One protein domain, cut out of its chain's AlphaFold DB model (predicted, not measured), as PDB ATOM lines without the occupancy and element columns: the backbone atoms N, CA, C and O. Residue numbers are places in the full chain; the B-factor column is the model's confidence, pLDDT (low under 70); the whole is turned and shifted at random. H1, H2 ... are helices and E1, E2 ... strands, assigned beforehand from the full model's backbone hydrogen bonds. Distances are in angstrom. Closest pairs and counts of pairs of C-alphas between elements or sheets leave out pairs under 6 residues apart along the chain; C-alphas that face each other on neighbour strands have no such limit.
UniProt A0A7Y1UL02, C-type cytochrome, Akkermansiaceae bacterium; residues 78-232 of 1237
ATOM      1  N   PHE A  78     -41.277  -4.193  -3.506       94.19
ATOM      2  CA  PHE A  78     -40.862  -4.054  -2.108       94.19
ATOM      3  C   PHE A  78     -40.037  -2.782  -1.900       94.19
ATOM      4  O   PHE A  78     -39.443  -2.261  -2.841       94.19
ATOM      5  N   GLY A  79     -39.994  -2.270  -0.669       89.75
ATOM      6  CA  GLY A  79     -39.176  -1.102  -0.339       89.75
ATOM      7  C   GLY A  79     -39.714   0.214  -0.917       89.75
ATOM      8  O   GLY A  79     -38.943   1.129  -1.203       89.75
ATOM      9  N   VAL A  80     -41.034   0.310  -1.119       87.12
ATOM     10  CA  VAL A  80     -41.706   1.400  -1.857       87.12
ATOM     11  C   VAL A  80     -41.680   2.754  -1.149       87.12
ATOM     12  O   VAL A  80     -42.022   3.772  -1.753       87.12
ATOM     13  N   ARG A  81     -41.289   2.795   0.128       79.88
ATOM     14  CA  ARG A  81     -41.102   4.040   0.874       79.88
ATOM     15  C   ARG A  81     -39.644   4.438   0.991       79.88
ATOM     16  O   ARG A  81     -38.775   3.652   1.356       79.88
ATOM     17  N   VAL A  82     -39.413   5.737   0.825       72.56
ATOM     18  CA  VAL A  82     -38.198   6.389   1.305       72.56
ATOM     19  C   VAL A  82     -38.356   6.606   2.813       72.56
ATOM     20  O   VAL A  82     -38.990   7.564   3.250       72.56
ATOM     21  N   SER A  83     -37.834   5.673   3.605       69.69
ATOM     22  CA  SER A  83     -37.758   5.759   5.070       69.69
ATOM     23  C   SER A  83     -36.371   5.303   5.555       69.69
ATOM     24  O   SER A  83     -35.391   5.427   4.813       69.69
ATOM     25  N   LEU A  84     -36.258   4.811   6.795       67.88
ATOM     26  CA  LEU A  84     -35.002   4.298   7.346       67.88
ATOM     27  C   LEU A  84     -34.456   3.163   6.457       67.88
ATOM     28  O   LEU A  84     -35.169   2.210   6.152       67.88
ATOM     29  N   SER A  85     -33.200   3.271   6.021       70.06
ATOM     30  CA  SER A  85     -32.518   2.207   5.266       70.06
ATOM     31  C   SER A  85     -32.340   0.946   6.132       70.06
ATOM     32  O   SER A  85     -32.157   1.059   7.346       70.06
ATOM     33  N   GLY A  86     -32.411  -0.248   5.526       76.56
ATOM     34  CA  GLY A  86     -32.227  -1.537   6.216       76.56
ATOM     35  C   GLY A  86     -33.503  -2.138   6.826       76.56
ATOM     36  O   GLY A  86     -33.441  -3.080   7.623       76.56
ATOM     37  N   HIS A  87     -34.667  -1.579   6.487       88.50
ATOM     38  CA  HIS A  87     -36.007  -2.081   6.829       88.50
ATOM     39  C   HIS A  87     -36.685  -2.700   5.601       88.50
ATOM     40  O   HIS A  87     -37.855  -2.448   5.310       88.50
ATOM     41  N   ASP A  88     -35.897  -3.434   4.831       88.50
ATOM     42  CA  ASP A  88     -36.263  -3.979   3.532       88.50
ATOM     43  C   ASP A  88     -36.756  -5.430   3.670       88.50
ATOM     44  O   ASP A  88     -37.282  -5.816   4.719       88.50
ATOM     45  N   LEU A  89     -36.657  -6.211   2.594       92.31
ATOM     46  CA  LEU A  89     -36.861  -7.659   2.623       92.31
ATOM     47  C   LEU A  89     -35.774  -8.329   3.474       92.31
ATOM     48  O   LEU A  89     -34.612  -7.961   3.345       92.31
ATOM     49  N   ASN A  90     -36.135  -9.324   4.284       91.50
ATOM     50  CA  ASN A  90     -35.176 -10.176   5.003       91.50
ATOM     51  C   ASN A  90     -35.199 -11.620   4.445       91.50
ATOM     52  O   ASN A  90     -35.876 -11.890   3.449       91.50
ATOM     53  N   GLY A  91     -34.450 -12.537   5.070       87.06
ATOM     54  CA  GLY A  91     -34.345 -13.952   4.691       87.06
ATOM     55  C   GLY A  91     -35.653 -14.750   4.696       87.06
ATOM     56  O   GLY A  91     -36.686 -14.319   5.221       87.06
ATOM     57  N   PHE A  92     -35.592 -15.935   4.080       95.00
ATOM     58  CA  PHE A  92     -36.737 -16.822   3.868       95.00
ATOM     59  C   PHE A  92     -36.591 -18.146   4.619       95.00
ATOM     60  O   PHE A  92     -35.484 -18.649   4.791       95.00
ATOM     61  N   ALA A  93     -37.717 -18.779   4.947       96.12
ATOM     62  CA  ALA A  93     -37.750 -20.152   5.446       96.12
ATOM     63  C   ALA A  93     -38.811 -20.995   4.730       96.12
ATOM     64  O   ALA A  93     -39.875 -20.496   4.357       96.12
ATOM     65  N   LEU A  94     -38.544 -22.296   4.572       97.12
ATOM     66  CA  LEU A  94     -39.552 -23.250   4.106       97.12
ATOM     67  C   LEU A  94     -40.505 -23.595   5.256       97.12
ATOM     68  O   LEU A  94     -40.084 -24.131   6.282       97.12
ATOM     69  N   GLY A  95     -41.787 -23.310   5.062       97.06
ATOM     70  CA  GLY A  95     -42.840 -23.639   6.009       97.06
ATOM     71  C   GLY A  95     -43.328 -25.090   5.904       97.06
ATOM     72  O   GLY A  95     -43.078 -25.782   4.911       97.06
ATOM     73  N   PRO A  96     -44.080 -25.558   6.915       96.94
ATOM     74  CA  PRO A  96     -44.623 -26.914   6.956       96.94
ATOM     75  C   PRO A  96     -45.615 -27.217   5.823       96.94
ATOM     76  O   PRO A  96     -45.809 -28.371   5.478       96.94
ATOM     77  N   ASP A  97     -46.233 -26.210   5.218       96.31
ATOM     78  CA  ASP A  97     -47.190 -26.333   4.111       96.31
ATOM     79  C   ASP A  97     -46.530 -26.361   2.715       96.31
ATOM     80  O   ASP A  97     -47.222 -26.315   1.689       96.31
ATOM     81  N   GLY A  98     -45.194 -26.417   2.671       96.38
ATOM     82  CA  GLY A  98     -44.400 -26.445   1.445       96.38
ATOM     83  C   GLY A  98     -44.216 -25.084   0.765       96.38
ATOM     84  O   GLY A  98     -43.719 -25.052  -0.358       96.38
ATOM     85  N   ARG A  99     -44.604 -23.977   1.416       97.44
ATOM     86  CA  ARG A  99     -44.411 -22.607   0.910       97.44
ATOM     87  C   ARG A  99     -43.183 -21.937   1.507       97.44
ATOM     88  O   ARG A  99     -42.771 -22.251   2.622       97.44
ATOM     89  N   LEU A 100     -42.623 -20.977   0.779       97.81
ATOM     90  CA  LEU A 100     -41.587 -20.089   1.295       97.81
ATOM     91  C   LEU A 100     -42.236 -18.941   2.051       97.81
ATOM     92  O   LEU A 100     -43.181 -18.331   1.559       97.81
ATOM     93  N   TYR A 101     -41.718 -18.651   3.236       98.25
ATOM     94  CA  TYR A 101     -42.139 -17.548   4.085       98.25
ATOM     95  C   TYR A 101     -41.042 -16.498   4.127       98.25
ATOM     96  O   TYR A 101     -39.868 -16.849   4.199       98.25
ATOM     97  N   GLY A 102     -41.424 -15.227   4.127       96.94
ATOM     98  CA  GLY A 102     -40.498 -14.106   4.225       96.94
ATOM     99  C   GLY A 102     -41.109 -12.928   4.967       96.94
ATOM    100  O   GLY A 102     -42.299 -12.913   5.303       96.94
ATOM    101  N   THR A 103     -40.275 -11.929   5.229       96.62
ATOM    102  CA  THR A 103     -40.683 -10.696   5.896       96.62
ATOM    103  C   THR A 103     -40.171  -9.476   5.143       96.62
ATOM    104  O   THR A 103     -39.125  -9.502   4.496       96.62
ATOM    105  N   VAL A 104     -40.927  -8.385   5.226       95.38
ATOM    106  CA  VAL A 104     -40.500  -7.057   4.779       95.38
ATOM    107  C   VAL A 104     -40.755  -6.059   5.899       95.38
ATOM    108  O   VAL A 104     -41.790  -6.124   6.572       95.38
ATOM    109  N   GLY A 105     -39.806  -5.155   6.119       94.44
ATOM    110  CA  GLY A 105     -39.962  -4.048   7.053       94.44
ATOM    111  C   GLY A 105     -40.921  -2.960   6.567       94.44
ATOM    112  O   GLY A 105     -41.586  -3.061   5.539       94.44
ATOM    113  N   ASP A 106     -41.000  -1.885   7.335       92.94
ATOM    114  CA  ASP A 106     -41.929  -0.770   7.167       92.94
ATOM    115  C   ASP A 106     -41.551   0.205   6.040       92.94
ATOM    116  O   ASP A 106     -42.259   1.183   5.792       92.94
ATOM    117  N   ARG A 107     -40.513  -0.124   5.254       90.38
ATOM    118  CA  ARG A 107     -40.381   0.369   3.871       90.38
ATOM    119  C   ARG A 107     -41.467  -0.187   2.948       90.38
ATOM    120  O   ARG A 107     -41.707   0.379   1.877       90.38
ATOM    121  N   ALA A 108     -42.180  -1.199   3.439       92.88
ATOM    122  CA  ALA A 108     -43.485  -1.629   2.986       92.88
ATOM    123  C   ALA A 108     -43.458  -2.252   1.580       92.88
ATOM    124  O   ALA A 108     -42.398  -2.451   0.976       92.88
ATOM    125  N   MET A 109     -44.632  -2.599   1.056       94.62
ATOM    126  CA  MET A 109     -44.758  -3.236  -0.251       94.62
ATOM    127  C   MET A 109     -46.019  -2.822  -1.006       94.62
ATOM    128  O   MET A 109     -47.062  -2.501  -0.434       94.62
ATOM    129  N   ASN A 110     -45.915  -2.858  -2.324       95.75
ATOM    130  CA  ASN A 110     -47.000  -2.710  -3.273       95.75
ATOM    131  C   ASN A 110     -46.674  -3.574  -4.489       95.75
ATOM    132  O   ASN A 110     -45.990  -3.121  -5.407       95.75
ATOM    133  N   ILE A 111     -47.123  -4.823  -4.454       94.94
ATOM    134  CA  ILE A 111     -46.803  -5.812  -5.478       94.94
ATOM    135  C   ILE A 111     -48.023  -6.115  -6.346       94.94
ATOM    136  O   ILE A 111     -49.174  -5.933  -5.940       94.94
ATOM    137  N   THR A 112     -47.754  -6.623  -7.544       93.94
ATOM    138  CA  THR A 112     -48.740  -7.331  -8.365       93.94
ATOM    139  C   THR A 112     -48.327  -8.795  -8.424       93.94
ATOM    140  O   THR A 112     -47.180  -9.079  -8.778       93.94
ATOM    141  N   THR A 113     -49.212  -9.710  -8.031       92.56
ATOM    142  CA  THR A 113     -48.924 -11.150  -8.040       92.56
ATOM    143  C   THR A 113     -48.896 -11.703  -9.468       92.56
ATOM    144  O   THR A 113     -49.341 -11.042 -10.412       92.56
ATOM    145  N   ALA A 114     -48.400 -12.932  -9.643       86.69
ATOM    146  CA  ALA A 114     -48.421 -13.618 -10.937       86.69
ATOM    147  C   ALA A 114     -49.855 -13.820 -11.469       86.69
ATOM    148  O   ALA A 114     -50.084 -13.835 -12.677       86.69
ATOM    149  N   GLU A 115     -50.824 -13.925 -10.561       92.06
ATOM    150  CA  GLU A 115     -52.255 -14.051 -10.831       92.06
ATOM    151  C   GLU A 115     -52.927 -12.703 -11.161       92.06
ATOM    152  O   GLU A 115     -54.095 -12.672 -11.546       92.06
ATOM    153  N   GLY A 116     -52.195 -11.585 -11.060       91.44
ATOM    154  CA  GLY A 116     -52.683 -10.238 -11.364       91.44
ATOM    155  C   GLY A 116     -53.349  -9.518 -10.188       91.44
ATOM    156  O   GLY A 116     -53.970  -8.473 -10.393       91.44
ATOM    157  N   GLU A 117     -53.229 -10.038  -8.965       93.38
ATOM    158  CA  GLU A 117     -53.793  -9.405  -7.772       93.38
ATOM    159  C   GLU A 117     -52.877  -8.292  -7.255       93.38
ATOM    160  O   GLU A 117     -51.655  -8.431  -7.224       93.38
ATOM    161  N   SER A 118     -53.459  -7.165  -6.834       94.50
ATOM    162  CA  SER A 118     -52.700  -6.079  -6.206       94.50
ATOM    163  C   SER A 118     -52.687  -6.257  -4.695       94.50
ATOM    164  O   SER A 118     -53.738  -6.242  -4.050       94.50
ATOM    165  N   VAL A 119     -51.489  -6.372  -4.128       95.38
ATOM    166  CA  VAL A 119     -51.279  -6.514  -2.686       95.38
ATOM    167  C   VAL A 119     -50.444  -5.337  -2.198       95.38
ATOM    168  O   VAL A 119     -49.250  -5.237  -2.486       95.38
ATOM    169  N   ALA A 120     -51.081  -4.425  -1.459       95.31
ATOM    170  CA  ALA A 120     -50.468  -3.173  -1.031       95.31
ATOM    171  C   ALA A 120     -50.595  -2.948   0.478       95.31
ATOM    172  O   ALA A 120     -51.687  -2.755   1.017       95.31
ATOM    173  N   TYR A 121     -49.444  -2.871   1.135       94.38
ATOM    174  CA  TYR A 121     -49.290  -2.448   2.520       94.38
ATOM    175  C   TYR A 121     -48.218  -1.386   2.541       94.38
ATOM    176  O   TYR A 121     -47.051  -1.681   2.330       94.38
ATOM    177  N   THR A 122     -48.628  -0.136   2.721       91.00
ATOM    178  CA  THR A 122     -47.748   0.990   2.405       91.00
ATOM    179  C   THR A 122     -47.146   1.650   3.625       91.00
ATOM    180  O   THR A 122     -46.269   2.463   3.430       91.00
ATOM    181  N   ASP A 123     -47.579   1.372   4.850       90.44
ATOM    182  CA  ASP A 123     -47.174   2.096   6.065       90.44
ATOM    183  C   ASP A 123     -46.680   1.178   7.193       90.44
ATOM    184  O   ASP A 123     -46.514   1.627   8.327       90.44
ATOM    185  N   GLN A 124     -46.435  -0.095   6.897       93.75
ATOM    186  CA  GLN A 124     -46.116  -1.127   7.877       93.75
ATOM    187  C   GLN A 124     -45.332  -2.272   7.235       93.75
ATOM    188  O   GLN A 124     -45.450  -2.509   6.032       93.75
ATOM    189  N   GLY A 125     -44.579  -2.996   8.055       95.88
ATOM    190  CA  GLY A 125     -43.969  -4.268   7.703       95.88
ATOM    191  C   GLY A 125     -44.953  -5.431   7.804       95.88
ATOM    192  O   GLY A 125     -45.997  -5.353   8.470       95.88
ATOM    193  N   THR A 126     -44.605  -6.525   7.134       97.38
ATOM    194  CA  THR A 126     -45.465  -7.703   6.987       97.38
ATOM    195  C   THR A 126     -44.668  -9.000   6.950       97.38
ATOM    196  O   THR A 126     -43.546  -9.016   6.445       97.38
ATOM    197  N   ALA A 127     -45.289 -10.092   7.396       98.19
ATOM    198  CA  ALA A 127     -44.874 -11.449   7.054       98.19
ATOM    199  C   ALA A 127     -45.786 -11.995   5.949       98.19
ATOM    200  O   ALA A 127     -47.008 -11.803   5.989       98.19
ATOM    201  N   PHE A 128     -45.194 -12.675   4.976       97.81
ATOM    202  CA  PHE A 128     -45.874 -13.202   3.798       97.81
ATOM    203  C   PHE A 128     -45.366 -14.602   3.448       97.81
ATOM    204  O   PHE A 128     -44.350 -15.056   3.980       97.81
ATOM    205  N   ARG A 129     -46.074 -15.286   2.549       97.50
ATOM    206  CA  ARG A 129     -45.679 -16.583   1.994       97.50
ATOM    207  C   ARG A 129     -46.069 -16.723   0.526       97.50
ATOM    208  O   ARG A 129     -46.968 -16.024   0.074       97.50
ATOM    209  N   PHE A 130     -45.415 -17.625  -0.196       97.12
ATOM    210  CA  PHE A 130     -45.700 -17.944  -1.600       97.12
ATOM    211  C   PHE A 130     -45.228 -19.366  -1.941       97.12
ATOM    212  O   PHE A 130     -44.376 -19.930  -1.246       97.12
ATOM    213  N   ASP A 131     -45.791 -19.972  -2.987       95.44
ATOM    214  CA  ASP A 131     -45.308 -21.261  -3.493       95.44
ATOM    215  C   ASP A 131     -43.925 -21.106  -4.146       95.44
ATOM    216  O   ASP A 131     -43.634 -20.051  -4.702       95.44
ATOM    217  N   PRO A 132     -43.052 -22.131  -4.123       92.38
ATOM    218  CA  PRO A 132     -41.681 -22.020  -4.637       92.38
ATOM    219  C   PRO A 132     -41.544 -21.535  -6.092       92.38
ATOM    220  O   PRO A 132     -40.488 -21.032  -6.472       92.38
ATOM    221  N   ASP A 133     -42.590 -21.667  -6.907       91.62
ATOM    222  CA  ASP A 133     -42.642 -21.181  -8.291       91.62
ATOM    223  C   ASP A 133     -43.006 -19.685  -8.425       91.62
ATOM    224  O   ASP A 133     -42.960 -19.132  -9.530       91.62
ATOM    225  N   GLY A 134     -43.330 -19.023  -7.312       93.06
ATOM    226  CA  GLY A 134     -43.776 -17.631  -7.246       93.06
ATOM    227  C   GLY A 134     -45.296 -17.443  -7.312       93.06
ATOM    228  O   GLY A 134     -45.745 -16.303  -7.400       93.06
ATOM    229  N   SER A 135     -46.095 -18.513  -7.287       93.94
ATOM    230  CA  SER A 135     -47.562 -18.418  -7.250       93.94
ATOM    231  C   SER A 135     -48.115 -18.259  -5.828       93.94
ATOM    232  O   SER A 135     -47.416 -18.466  -4.831       93.94
ATOM    233  N   HIS A 136     -49.393 -17.882  -5.731       93.94
ATOM    234  CA  HIS A 136     -50.166 -17.832  -4.484       93.94
ATOM    235  C   HIS A 136     -49.511 -16.994  -3.369       93.94
ATOM    236  O   HIS A 136     -49.445 -17.417  -2.208       93.94
ATOM    237  N   PHE A 137     -49.011 -15.805  -3.720       97.12
ATOM    238  CA  PHE A 137     -48.481 -14.862  -2.738       97.12
ATOM    239  C   PHE A 137     -49.573 -14.408  -1.767       97.12
ATOM    240  O   PHE A 137     -50.641 -13.961  -2.178       97.12
ATOM    241  N   GLU A 138     -49.279 -14.448  -0.472       95.62
ATOM    242  CA  GLU A 138     -50.229 -14.097   0.574       95.62
ATOM    243  C   GLU A 138     -49.546 -13.409   1.756       95.62
ATOM    244  O   GLU A 138     -48.508 -13.853   2.248       95.62
ATOM    245  N   VAL A 139     -50.181 -12.358   2.277       97.81
ATOM    246  CA  VAL A 139     -49.782 -11.702   3.528       97.81
ATOM    247  C   VAL A 139     -50.521 -12.328   4.694       97.81
ATOM    248  O   VAL A 139     -51.747 -12.334   4.721       97.81
ATOM    249  N   ILE A 140     -49.770 -12.794   5.688       97.25
ATOM    250  CA  ILE A 140     -50.325 -13.519   6.837       97.25
ATOM    251  C   ILE A 140     -50.257 -12.711   8.133       97.25
ATOM    252  O   ILE A 140     -51.020 -12.976   9.052       97.25
ATOM    253  N   HIS A 141     -49.373 -11.718   8.237       98.38
ATOM    254  CA  HIS A 141     -49.225 -10.905   9.446       98.38
ATOM    255  C   HIS A 141     -48.814  -9.481   9.081       98.38
ATOM    256  O   HIS A 141     -47.965  -9.277   8.216       98.38
ATOM    257  N   THR A 142     -49.396  -8.493   9.756       98.06
ATOM    258  CA  THR A 142     -49.218  -7.064   9.468       98.06
ATOM    259  C   THR A 142     -48.860  -6.257  10.718       98.06
ATOM    260  O   THR A 142     -48.796  -6.802  11.817       98.06
ATOM    261  N   GLY A 143     -48.611  -4.954  10.578       96.62
ATOM    262  CA  GLY A 143     -48.312  -4.084  11.718       96.62
ATOM    263  C   GLY A 143     -46.972  -4.387  12.389       96.62
ATOM    264  O   GLY A 143     -46.833  -4.216  13.602       96.62
ATOM    265  N   LEU A 144     -46.003  -4.879  11.616       96.94
ATOM    266  CA  LEU A 144     -44.621  -5.091  12.048       96.94
ATOM    267  C   LEU A 144     -43.771  -3.872  11.656       96.94
ATOM    268  O   LEU A 144     -44.166  -3.116  10.768       96.94
ATOM    269  N   ARG A 145     -42.619  -3.659  12.299       94.38
ATOM    270  CA  ARG A 145     -41.700  -2.553  11.977       94.38
ATOM    271  C   ARG A 145     -40.579  -2.990  11.051       94.38
ATOM    272  O   ARG A 145     -40.523  -2.597   9.900       94.38
ATOM    273  N   ASN A 146     -39.664  -3.784  11.565       93.38
ATOM    274  CA  ASN A 146     -38.577  -4.418  10.842       93.38
ATOM    275  C   ASN A 146     -38.451  -5.840  11.402       93.38
ATOM    276  O   ASN A 146     -37.509  -6.116  12.155       93.38
ATOM    277  N   PRO A 147     -39.455  -6.696  11.125       94.25
ATOM    278  CA  PRO A 147     -39.403  -8.100  11.482       94.25
ATOM    279  C   PRO A 147     -38.229  -8.696  10.732       94.25
ATOM    280  O   PRO A 147     -38.199  -8.645   9.504       94.25
ATOM    281  N   LYS A 148     -37.248  -9.212  11.467       91.00
ATOM    282  CA  LYS A 148     -36.114  -9.906  10.865       91.00
ATOM    283  C   LYS A 148     -36.549 -11.225  10.246       91.00
ATOM    284  O   LYS A 148     -37.734 -11.407   9.954       91.00
ATOM    285  N   GLU A 149     -35.607 -12.111   9.967       90.88
ATOM    286  CA  GLU A 149     -35.917 -13.408   9.377       90.88
ATOM    287  C   GLU A 149     -37.055 -14.125  10.119       90.88
ATOM    288  O   GLU A 149     -37.425 -13.795  11.256       90.88
ATOM    289  N   ILE A 150     -37.654 -15.089   9.432       95.31
ATOM    290  CA  ILE A 150     -38.702 -15.936   9.980       95.31
ATOM    291  C   ILE A 150     -38.148 -17.343  10.158       95.31
ATOM    292  O   ILE A 150     -37.595 -17.914   9.227       95.31
ATOM    293  N   ALA A 151     -38.322 -17.915  11.346       97.31
ATOM    294  CA  ALA A 151     -37.874 -19.268  11.650       97.31
ATOM    295  C   ALA A 151     -39.022 -20.103  12.215       97.31
ATOM    296  O   ALA A 151     -39.921 -19.583  12.885       97.31
ATOM    297  N   PHE A 152     -38.969 -21.410  11.963       98.25
ATOM    298  CA  PHE A 152     -39.934 -22.384  12.461       98.25
ATOM    299  C   PHE A 152     -39.276 -23.312  13.478       98.25
ATOM    300  O   PHE A 152     -38.163 -23.778  13.252       98.25
ATOM    301  N   ASP A 153     -39.986 -23.631  14.562       97.50
ATOM    302  CA  ASP A 153     -39.620 -24.788  15.381       97.50
ATOM    303  C   ASP A 153     -40.047 -26.107  14.709       97.50
ATOM    304  O   ASP A 153     -40.731 -26.138  13.679       97.50
ATOM    305  N   LYS A 154     -39.699 -27.235  15.337       95.62
ATOM    306  CA  LYS A 154     -40.085 -28.578  14.868       95.62
ATOM    307  C   LYS A 154     -41.596 -28.858  14.854       95.62
ATOM    308  O   LYS A 154     -41.999 -29.882  14.310       95.62
ATOM    309  N   PHE A 155     -42.418 -27.978  15.429       96.50
ATOM    310  CA  PHE A 155     -43.882 -28.066  15.449       96.50
ATOM    311  C   PHE A 155     -44.539 -27.110  14.437       96.50
ATOM    312  O   PHE A 155     -45.764 -26.977  14.406       96.50
ATOM    313  N   GLY A 156     -43.752 -26.436  13.590       96.38
ATOM    314  CA  GLY A 156     -44.268 -25.527  12.568       96.38
ATOM    315  C   GLY A 156     -44.749 -24.183  13.126       96.38
ATOM    316  O   GLY A 156     -45.589 -23.520  12.500       96.38
ATOM    317  N   ASN A 157     -44.236 -23.768  14.290       97.50
ATOM    318  CA  ASN A 157     -44.494 -22.453  14.869       97.50
ATOM    319  C   ASN A 157     -43.524 -21.417  14.310       97.50
ATOM    320  O   ASN A 157     -42.336 -21.451  14.618       97.50
ATOM    321  N   ALA A 158     -44.054 -20.480  13.528       97.62
ATOM    322  CA  ALA A 158     -43.287 -19.379  12.965       97.62
ATOM    323  C   ALA A 158     -43.092 -18.245  13.977       97.62
ATOM    324  O   ALA A 158     -44.069 -17.724  14.521       97.62
ATOM    325  N   VAL A 159     -41.853 -17.799  14.163       97.81
ATOM    326  CA  VAL A 159     -41.535 -16.580  14.914       97.81
ATOM    327  C   VAL A 159     -40.629 -15.664  14.102       97.81
ATOM    328  O   VAL A 159     -39.881 -16.113  13.239       97.81
ATOM    329  N   SER A 160     -40.698 -14.373  14.407       97.25
ATOM    330  CA  SER A 160     -39.727 -13.370  13.971       97.25
ATOM    331  C   SER A 160     -39.404 -12.451  15.150       97.25
ATOM    332  O   SER A 160     -40.151 -12.402  16.136       97.25
ATOM    333  N   VAL A 161     -38.292 -11.722  15.073       96.56
ATOM    334  CA  VAL A 161     -37.943 -10.693  16.057       96.56
ATOM    335  C   VAL A 161     -38.008  -9.331  15.384       96.56
ATOM    336  O   VAL A 161     -37.240  -9.022  14.478       96.56
ATOM    337  N   ASP A 162     -38.973  -8.529  15.821       95.62
ATOM    338  CA  ASP A 162     -39.294  -7.229  15.255       95.62
ATOM    339  C   ASP A 162     -38.574  -6.108  16.004       95.62
ATOM    340  O   ASP A 162     -38.599  -6.045  17.236       95.62
ATOM    341  N   ASN A 163     -37.894  -5.238  15.264       91.06
ATOM    342  CA  ASN A 163     -37.016  -4.228  15.841       91.06
ATOM    343  C   ASN A 163     -37.793  -3.106  16.574       91.06
ATOM    344  O   ASN A 163     -38.955  -2.835  16.272       91.06
ATOM    345  N   ASN A 164     -37.146  -2.435  17.531       87.06
ATOM    346  CA  ASN A 164     -37.707  -1.290  18.267       87.06
ATOM    347  C   ASN A 164     -37.711  -0.007  17.431       87.06
ATOM    348  O   ASN A 164     -37.054   0.056  16.406       87.06
ATOM    349  N   SER A 165     -38.411   1.032  17.878       83.44
ATOM    350  CA  SER A 165     -38.538   2.322  17.191       83.44
ATOM    351  C   SER A 165     -37.447   3.353  17.485       83.44
ATOM    352  O   SER A 165     -37.576   4.498  17.047       83.44
ATOM    353  N   ASP A 166     -36.400   2.971  18.221       75.69
ATOM    354  CA  ASP A 166     -35.351   3.849  18.750       75.69
ATOM    355  C   ASP A 166     -35.871   4.920  19.739       75.69
ATOM    356  O   ASP A 166     -35.181   5.892  20.044       75.69
ATOM    357  N   GLN A 167     -37.082   4.735  20.289       76.12
ATOM    358  CA  GLN A 167     -37.742   5.681  21.209       76.12
ATOM    359  C   GLN A 167     -37.696   5.218  22.674       76.12
ATOM    360  O   GLN A 167     -38.406   5.750  23.522       76.12
ATOM    361  N   GLY A 168     -36.856   4.227  22.992       73.69
ATOM    362  CA  GLY A 168     -36.774   3.586  24.313       73.69
ATOM    363  C   GLY A 168     -37.641   2.329  24.463       73.69
ATOM    364  O   GLY A 168     -37.550   1.641  25.482       73.69
ATOM    365  N   ASP A 169     -38.444   2.001  23.448       85.88
ATOM    366  CA  ASP A 169     -39.083   0.697  23.310       85.88
ATOM    367  C   ASP A 169     -38.058  -0.410  23.012       85.88
ATOM    368  O   ASP A 169     -36.895  -0.158  22.692       85.88
ATOM    369  N   LYS A 170     -38.481  -1.668  23.165       86.88
ATOM    370  CA  LYS A 170     -37.620  -2.844  22.987       86.88
ATOM    371  C   LYS A 170     -38.062  -3.678  21.797       86.88
ATOM    372  O   LYS A 170     -39.247  -3.725  21.472       86.88
ATOM    373  N   ALA A 171     -37.102  -4.379  21.198       92.56
ATOM    374  CA  ALA A 171     -37.394  -5.336  20.144       92.56
ATOM    375  C   ALA A 171     -38.293  -6.463  20.685       92.56
ATOM    376  O   ALA A 171     -38.323  -6.756  21.887       92.56
ATOM    377  N   ARG A 172     -39.100  -7.035  19.797       95.81
ATOM    378  CA  ARG A 172     -40.279  -7.830  20.132       95.81
ATOM    379  C   ARG A 172     -40.159  -9.206  19.493       95.81
ATOM    380  O   ARG A 172     -40.080  -9.299  18.277       95.81
ATOM    381  N   LEU A 173     -40.186 -10.274  20.289       97.88
ATOM    382  CA  LEU A 173     -40.408 -11.618  19.753       97.88
ATOM    383  C   LEU A 173     -41.885 -11.736  19.382       97.88
ATOM    384  O   LEU A 173     -42.749 -11.626  20.255       97.88
ATOM    385  N   VAL A 174     -42.176 -11.967  18.107       98.12
ATOM    386  CA  VAL A 174     -43.541 -12.048  17.582       98.12
ATOM    387  C   VAL A 174     -43.825 -13.472  17.118       98.12
ATOM    388  O   VAL A 174     -43.066 -14.039  16.335       98.12
ATOM    389  N   TYR A 175     -44.939 -14.041  17.586       98.12
ATOM    390  CA  TYR A 175     -45.493 -15.271  17.024       98.12
ATOM    391  C   TYR A 175     -46.296 -14.918  15.767       98.12
ATOM    392  O   TYR A 175     -47.243 -14.130  15.828       98.12
ATOM    393  N   ILE A 176     -45.900 -15.466  14.618       98.12
ATOM    394  CA  ILE A 176     -46.504 -15.123  13.330       98.12
ATOM    395  C   ILE A 176     -47.819 -15.886  13.173       98.12
ATOM    396  O   ILE A 176     -47.852 -17.069  12.838       98.12
ATOM    397  N   VAL A 177     -48.912 -15.174  13.440       96.94
ATOM    398  CA  VAL A 177     -50.287 -15.678  13.337       96.94
ATOM    399  C   VAL A 177     -51.013 -15.049  12.159       96.94
ATOM    400  O   VAL A 177     -50.882 -13.851  11.918       96.94
ATOM    401  N   ASP A 178     -51.802 -15.869  11.476       96.00
ATOM    402  CA  ASP A 178     -52.606 -15.493  10.320       96.00
ATOM    403  C   ASP A 178     -53.622 -14.373  10.616       96.00
ATOM    404  O   ASP A 178     -54.309 -14.391  11.641       96.00
ATOM    405  N   GLY A 179     -53.711 -13.387   9.723       95.75
ATOM    406  CA  GLY A 179     -54.580 -12.213   9.812       95.75
ATOM    407  C   GLY A 179     -54.253 -11.230  10.944       95.75
ATOM    408  O   GLY A 179     -55.054 -10.326  11.208       95.75
ATOM    409  N   ALA A 180     -53.147 -11.415  11.671       97.50
ATOM    410  CA  ALA A 180     -52.808 -10.591  12.830       97.50
ATOM    411  C   ALA A 180     -52.231  -9.215  12.448       97.50
ATOM    412  O   ALA A 180     -51.684  -9.011  11.361       97.50
ATOM    413  N   ASP A 181     -52.363  -8.263  13.372       97.62
ATOM    414  CA  ASP A 181     -51.804  -6.911  13.294       97.62
ATOM    415  C   ASP A 181     -51.016  -6.651  14.584       97.62
ATOM    416  O   ASP A 181     -51.590  -6.687  15.670       97.62
ATOM    417  N   SER A 182     -49.711  -6.416  14.479       97.25
ATOM    418  CA  SER A 182     -48.815  -6.136  15.613       97.25
ATOM    419  C   SER A 182     -48.774  -4.649  16.012       97.25
ATOM    420  O   SER A 182     -47.961  -4.247  16.849       97.25
ATOM    421  N   GLY A 183     -49.641  -3.820  15.424       94.75
ATOM    422  CA  GLY A 183     -49.903  -2.439  15.823       94.75
ATOM    423  C   GLY A 183     -49.009  -1.372  15.190       94.75
ATOM    424  O   GLY A 183     -49.418  -0.215  15.139       94.75
ATOM    425  N   TRP A 184     -47.828  -1.723  14.671       95.38
ATOM    426  CA  TRP A 184     -46.872  -0.739  14.156       95.38
ATOM    427  C   TRP A 184     -47.374  -0.035  12.898       95.38
ATOM    428  O   TRP A 184     -47.869  -0.681  11.973       95.38
ATOM    429  N   ARG A 185     -47.160   1.281  12.834       92.88
ATOM    430  CA  ARG A 185     -47.221   2.099  11.619       92.88
ATOM    431  C   ARG A 185     -45.995   3.007  11.564       92.88
ATOM    432  O   ARG A 185     -45.630   3.618  12.569       92.88
ATOM    433  N   THR A 186     -45.413   3.164  10.377       89.06
ATOM    434  CA  THR A 186     -44.236   4.022  10.115       89.06
ATOM    435  C   THR A 186     -44.453   5.447  10.626       89.06
ATOM    436  O   THR A 186     -43.534   6.111  11.110       89.06
ATOM    437  N   ASP A 187     -45.701   5.914  10.569       86.25
ATOM    438  CA  ASP A 187     -46.092   7.253  10.989       86.25
ATOM    439  C   ASP A 187     -45.773   7.536  12.476       86.25
ATOM    440  O   ASP A 187     -45.504   8.683  12.843       86.25
ATOM    441  N   HIS A 188     -45.688   6.502  13.331       87.69
ATOM    442  CA  HIS A 188     -45.240   6.641  14.725       87.69
ATOM    443  C   HIS A 188     -43.805   7.161  14.838       87.69
ATOM    444  O   HIS A 188     -43.510   7.966  15.727       87.69
ATOM    445  N   GLN A 189     -42.915   6.706  13.952       82.62
ATOM    446  CA  GLN A 189     -41.530   7.162  13.916       82.62
ATOM    447  C   GLN A 189     -41.410   8.497  13.176       82.62
ATOM    448  O   GLN A 189     -40.652   9.356  13.615       82.62
ATOM    449  N   ASN A 190     -42.216   8.742  12.136       80.00
ATOM    450  CA  ASN A 190     -42.232  10.036  11.437       80.00
ATOM    451  C   ASN A 190     -42.593  11.192  12.376       80.00
ATOM    452  O   ASN A 190     -41.916  12.219  12.390       80.00
ATOM    453  N   MET A 191     -43.608  10.990  13.221       81.69
ATOM    454  CA  MET A 191     -44.020  11.946  14.255       81.69
ATOM    455  C   MET A 191     -42.919  12.252  15.272       81.69
ATOM    456  O   MET A 191     -42.979  13.274  15.944       81.69
ATOM    457  N   HIS A 192     -41.925  11.378  15.410       78.38
ATOM    458  CA  HIS A 192     -40.783  11.592  16.284       78.38
ATOM    459  C   HIS A 192     -39.610  12.230  15.535       78.38
ATOM    460  O   HIS A 192     -39.098  13.260  15.962       78.38
ATOM    461  N   THR A 193     -39.152  11.600  14.455       75.88
ATOM    462  CA  THR A 193     -37.903  11.944  13.761       75.88
ATOM    463  C   THR A 193     -38.055  13.156  12.846       75.88
ATOM    464  O   THR A 193     -37.134  13.956  12.746       75.88
ATOM    465  N   PHE A 194     -39.222  13.325  12.216       78.12
ATOM    466  CA  PHE A 194     -39.489  14.349  11.194       78.12
ATOM    467  C   PHE A 194     -40.642  15.276  11.604       78.12
ATOM    468  O   PHE A 194     -41.455  15.716  10.789       78.12
ATOM    469  N   HIS A 195     -40.772  15.534  12.909       82.56
ATOM    470  CA  HIS A 195     -41.922  16.256  13.449       82.56
ATOM    471  C   HIS A 195     -42.062  17.670  12.865       82.56
ATOM    472  O   HIS A 195     -43.181  18.136  12.660       82.56
ATOM    473  N   LYS A 196     -40.951  18.345  12.542       83.38
ATOM    474  CA  LYS A 196     -40.965  19.694  11.959       83.38
ATOM    475  C   LYS A 196     -41.508  19.697  10.540       83.38
ATOM    476  O   LYS A 196     -42.343  20.534  10.215       83.38
ATOM    477  N   GLU A 197     -41.091  18.733   9.732       79.19
ATOM    478  CA  GLU A 197     -41.558  18.524   8.363       79.19
ATOM    479  C   GLU A 197     -43.050  18.144   8.334       79.19
ATOM    480  O   GLU A 197     -43.775  18.519   7.417       79.19
ATOM    481  N   VAL A 198     -43.531  17.477   9.388       77.31
ATOM    482  CA  VAL A 198     -44.951  17.159   9.640       77.31
ATOM    483  C   VAL A 198     -45.743  18.381  10.174       77.31
ATOM    484  O   VAL A 198     -46.963  18.333  10.357       77.31
ATOM    485  N   GLY A 199     -45.081  19.518  10.408       78.31
ATOM    486  CA  GLY A 199     -45.698  20.772  10.854       78.31
ATOM    487  C   GLY A 199     -45.799  20.940  12.376       78.31
ATOM    488  O   GLY A 199     -46.642  21.707  12.853       78.31
ATOM    489  N   TYR A 200     -44.979  20.227  13.151       80.81
ATOM    490  CA  TYR A 200     -44.842  20.388  14.601       80.81
ATOM    491  C   TYR A 200     -43.519  21.039  14.985       80.81
ATOM    492  O   TYR A 200     -42.448  20.482  14.768       80.81
ATOM    493  N   GLU A 201     -43.579  22.166  15.691       76.56
ATOM    494  CA  GLU A 201     -42.371  22.810  16.225       76.56
ATOM    495  C   GLU A 201     -41.673  21.971  17.299       76.56
ATOM    496  O   GLU A 201     -40.452  21.972  17.392       76.56
ATOM    497  N   LYS A 202     -42.449  21.245  18.109       77.94
ATOM    498  CA  LYS A 202     -41.956  20.379  19.185       77.94
ATOM    499  C   LYS A 202     -42.403  18.960  18.940       77.94
ATOM    500  O   LYS A 202     -43.506  18.756  18.441       77.94
ATOM    501  N   ARG A 203     -41.592  18.002  19.375       78.12
ATOM    502  CA  ARG A 203     -41.920  16.591  19.245       78.12
ATOM    503  C   ARG A 203     -43.289  16.278  19.880       78.12
ATOM    504  O   ARG A 203     -43.454  16.470  21.088       78.12
ATOM    505  N   PRO A 204     -44.279  15.843  19.085       80.31
ATOM    506  CA  PRO A 204     -45.583  15.462  19.591       80.31
ATOM    507  C   PRO A 204     -45.507  14.121  20.323       80.31
ATOM    508  O   PRO A 204     -44.612  13.303  20.101       80.31
ATOM    509  N   ILE A 205     -46.501  13.867  21.169       84.38
ATOM    510  CA  ILE A 205     -46.747  12.513  21.659       84.38
ATOM    511  C   ILE A 205     -47.224  11.625  20.499       84.38
ATOM    512  O   ILE A 205     -47.954  12.091  19.622       84.38
ATOM    513  N   ASN A 206     -46.853  10.346  20.512       86.00
ATOM    514  CA  ASN A 206     -47.355   9.350  19.566       86.00
ATOM    515  C   ASN A 206     -48.020   8.180  20.305       86.00
ATOM    516  O   ASN A 206     -47.687   7.870  21.448       86.00
ATOM    517  N   GLN A 207     -48.976   7.530  19.646       89.56
ATOM    518  CA  GLN A 207     -49.762   6.458  20.261       89.56
ATOM    519  C   GLN A 207     -48.951   5.198  20.588       89.56
ATOM    520  O   GLN A 207     -49.239   4.558  21.594       89.56
ATOM    521  N   TRP A 208     -47.908   4.890  19.810       91.81
ATOM    522  CA  TRP A 208     -47.036   3.733  20.035       91.81
ATOM    523  C   TRP A 208     -46.460   3.712  21.452       91.81
ATOM    524  O   TRP A 208     -46.606   2.731  22.186       91.81
ATOM    525  N   MET A 209     -45.871   4.838  21.858       88.88
ATOM    526  CA  MET A 209     -45.268   4.993  23.177       88.88
ATOM    527  C   MET A 209     -46.314   5.272  24.256       88.88
ATOM    528  O   MET A 209     -46.261   4.677  25.331       88.88
ATOM    529  N   GLN A 210     -47.282   6.157  23.989       88.75
ATOM    530  CA  GLN A 210     -48.253   6.578  25.008       88.75
ATOM    531  C   GLN A 210     -49.235   5.473  25.412       88.75
ATOM    532  O   GLN A 210     -49.692   5.455  26.552       88.75
ATOM    533  N   GLU A 211     -49.564   4.559  24.498       91.75
ATOM    534  CA  GLU A 211     -50.462   3.429  24.764       91.75
ATOM    535  C   GLU A 211     -49.707   2.108  24.972       91.75
ATOM    536  O   GLU A 211     -50.347   1.061  25.034       91.75
ATOM    537  N   ARG A 212     -48.368   2.152  25.100       93.25
ATOM    538  CA  ARG A 212     -47.506   0.989  25.400       93.25
ATOM    539  C   ARG A 212     -47.742  -0.188  24.438       93.25
ATOM    540  O   ARG A 212     -47.753  -1.353  24.824       93.25
ATOM    541  N   GLN A 213     -47.917   0.118  23.151       94.00
ATOM    542  CA  GLN A 213     -48.294  -0.867  22.124       94.00
ATOM    543  C   GLN A 213     -47.193  -1.908  21.841       94.00
ATOM    544  O   GLN A 213     -47.468  -2.983  21.315       94.00
ATOM    545  N   TRP A 214     -45.947  -1.604  22.205       92.50
ATOM    546  CA  TRP A 214     -44.778  -2.463  22.006       92.50
ATOM    547  C   TRP A 214     -44.551  -3.493  23.119       92.50
ATOM    548  O   TRP A 214     -43.711  -4.388  22.971       92.50
ATOM    549  N   GLU A 215     -45.248  -3.352  24.245       94.31
ATOM    550  CA  GLU A 215     -45.088  -4.240  25.390       94.31
ATOM    551  C   GLU A 215     -45.820  -5.575  25.175       94.31
ATOM    552  O   GLU A 215     -46.808  -5.633  24.431       94.31
ATOM    553  N   PRO A 216     -45.385  -6.659  25.847       95.44
ATOM    554  CA  PRO A 216     -46.178  -7.871  25.968       95.44
ATOM    555  C   PRO A 216     -47.542  -7.540  26.569       95.44
ATOM    556  O   PRO A 216     -47.737  -6.468  27.150       95.44
ATOM    557  N   TRP A 217     -48.482  -8.474  26.437       94.38
ATOM    558  CA  TRP A 217     -49.856  -8.265  26.881       94.38
ATOM    559  C   TRP A 217     -49.923  -7.644  28.285       94.38
ATOM    560  O   TRP A 217     -49.274  -8.110  29.226       94.38
ATOM    561  N   HIS A 218     -50.751  -6.610  28.421       92.94
ATOM    562  CA  HIS A 218     -51.118  -6.024  29.700       92.94
ATOM    563  C   HIS A 218     -52.559  -5.506  29.657       92.94
ATOM    564  O   HIS A 218     -53.127  -5.230  28.596       92.94
ATOM    565  N   GLU A 219     -53.152  -5.319  30.833       86.06
ATOM    566  CA  GLU A 219     -54.470  -4.705  30.950       86.06
ATOM    567  C   GLU A 219     -54.444  -3.255  30.428       86.06
ATOM    568  O   GLU A 219     -53.526  -2.486  30.726       86.06
ATOM    569  N   GLY A 220     -55.437  -2.883  29.617       82.69
ATOM    570  CA  GLY A 220     -55.552  -1.546  29.020       82.69
ATOM    571  C   GLY A 220     -54.808  -1.335  27.694       82.69
ATOM    572  O   GLY A 220     -54.897  -0.240  27.138       82.69
ATOM    573  N   GLN A 221     -54.114  -2.348  27.165       92.12
ATOM    574  CA  GLN A 221     -53.528  -2.300  25.820       92.12
ATOM    575  C   GLN A 221     -54.630  -2.205  24.740       92.12
ATOM    576  O   GLN A 221     -55.689  -2.822  24.915       92.12
ATOM    577  N   PRO A 222     -54.427  -1.464  23.628       95.12
ATOM    578  CA  PRO A 222     -55.393  -1.420  22.529       95.12
ATOM    579  C   PRO A 222     -55.761  -2.821  22.028       95.12
ATOM    580  O   PRO A 222     -54.891  -3.659  21.810       95.12
ATOM    581  N   ALA A 223     -57.053  -3.091  21.845       95.88
ATOM    582  CA  ALA A 223     -57.517  -4.457  21.588       95.88
ATOM    583  C   ALA A 223     -57.306  -4.916  20.138       95.88
ATOM    584  O   ALA A 223     -57.333  -6.124  19.880       95.88
ATOM    585  N   PHE A 224     -57.125  -3.973  19.203       95.88
ATOM    586  CA  PHE A 224     -56.937  -4.276  17.784       95.88
ATOM    587  C   PHE A 224     -55.623  -4.991  17.462       95.88
ATOM    588  O   PHE A 224     -55.573  -5.694  16.450       95.88
ATOM    589  N   LEU A 225     -54.589  -4.796  18.285       96.00
ATOM    590  CA  LEU A 225     -53.282  -5.403  18.076       96.00
ATOM    591  C   LEU A 225     -53.181  -6.763  18.774       96.00
ATOM    592  O   LEU A 225     -53.803  -7.003  19.815       96.00
ATOM    593  N   LEU A 226     -52.376  -7.649  18.197       97.38
ATOM    594  CA  LEU A 226     -51.947  -8.889  18.826       97.38
ATOM    595  C   LEU A 226     -50.589  -8.639  19.509       97.38
ATOM    596  O   LEU A 226     -49.634  -8.273  18.824       97.38
ATOM    597  N   PRO A 227     -50.487  -8.784  20.841       96.38
ATOM    598  CA  PRO A 227     -49.263  -8.460  21.558       96.38
ATOM    599  C   PRO A 227     -48.119  -9.418  21.212       96.38
ATOM    600  O   PRO A 227     -48.361 -10.602  20.950       96.38
ATOM    601  N   PRO A 228     -46.862  -8.946  21.293       97.06
ATOM    602  CA  PRO A 228     -45.708  -9.816  21.145       97.06
ATOM    603  C   PRO A 228     -45.649 -10.857  22.270       97.06
ATOM    604  O   PRO A 228     -46.180 -10.654  23.363       97.06
ATOM    605  N   VAL A 229     -44.940 -11.958  22.014       97.31
ATOM    606  CA  VAL A 229     -44.669 -13.015  23.002       97.31
ATOM    607  C   VAL A 229     -43.880 -12.449  24.178       97.31
ATOM    608  O   VAL A 229     -44.178 -12.710  25.341       97.31
ATOM    609  N   THR A 230     -42.838 -11.678  23.875       96.31
ATOM    610  CA  THR A 230     -42.020 -10.987  24.871       96.31
ATOM    611  C   THR A 230     -41.189  -9.890  24.206       96.31
ATOM    612  O   THR A 230     -41.096  -9.834  22.978       96.31
ATOM    613  N   ASN A 231     -40.524  -9.049  24.999       94.12
ATOM    614  CA  ASN A 231     -39.432  -8.229  24.487       94.12
ATOM    615  C   ASN A 231     -38.099  -8.956  24.668       94.12
ATOM    616  O   ASN A 231     -37.729  -9.320  25.785       94.12
ATOM    617  N   ILE A 232     -37.358  -9.112  23.578       88.19
ATOM    618  CA  ILE A 232     -36.025  -9.711  23.562       88.19
ATOM    619  C   ILE A 232     -35.175  -8.951  22.549       88.19
ATOM    620  O   ILE A 232     -35.695  -8.521  21.523       88.19
TER     621      ILE A 232
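What this domain is: This is residues 78 to 232 of the 1237 residues of the protein "C-type cytochrome" of Akkermansiaceae bacterium (UniProt A0A7Y1UL02). Little regular structure: a small sandwich of two three-stranded antiparallel sheets, E1 E4 E5 and E6 E7 E8, planes 31 degrees apart, with the hairpin E2 and E3 beyond one sheet and loops with short helices H1 and H2 at one end. The 155 printed residues run E1 to E8, H1, H2; the class is mixed, 52 residues being in named elements. It is compact, radius of gyration of the C-alphas 15.8 A, spanning 50 by 34 by 25 A.

Where its parts are: E1, residues 100 to 104, begins at C-alpha 100 (-41.587, -20.089, 1.295). E2 is 109 to 112, E3 118 to 121, E4 125 to 130 (16.6 A), E5 138 to 144 (15.6 A), E6 147 to 152, E7 158 to 162, E8 172 to 175, H1 187 to 193, and H2 207 to 210, ending at (-48.253, 6.578, 25.008).

How they stand to each other: Within hydrogen-bond range are N 102 and O 128 of E1 and E4, 2.9 A, and N 148 and O 161 of hairpin E6 and E7, 3.0 A. E6 E7 E8 is a meander, each strand antiparallel to the one before. The closest C-alphas of E1 and E6 are Thr 103 and Pro 147, 6.3 A. H1, with 2 of 3 O i to N i+4 pairs within range, is on neither three-stranded sheet.

The domain as a whole: The printed part has no cut; E8 to H1 and H1 to H2 are long links. Residues 83 to 84 are under 70.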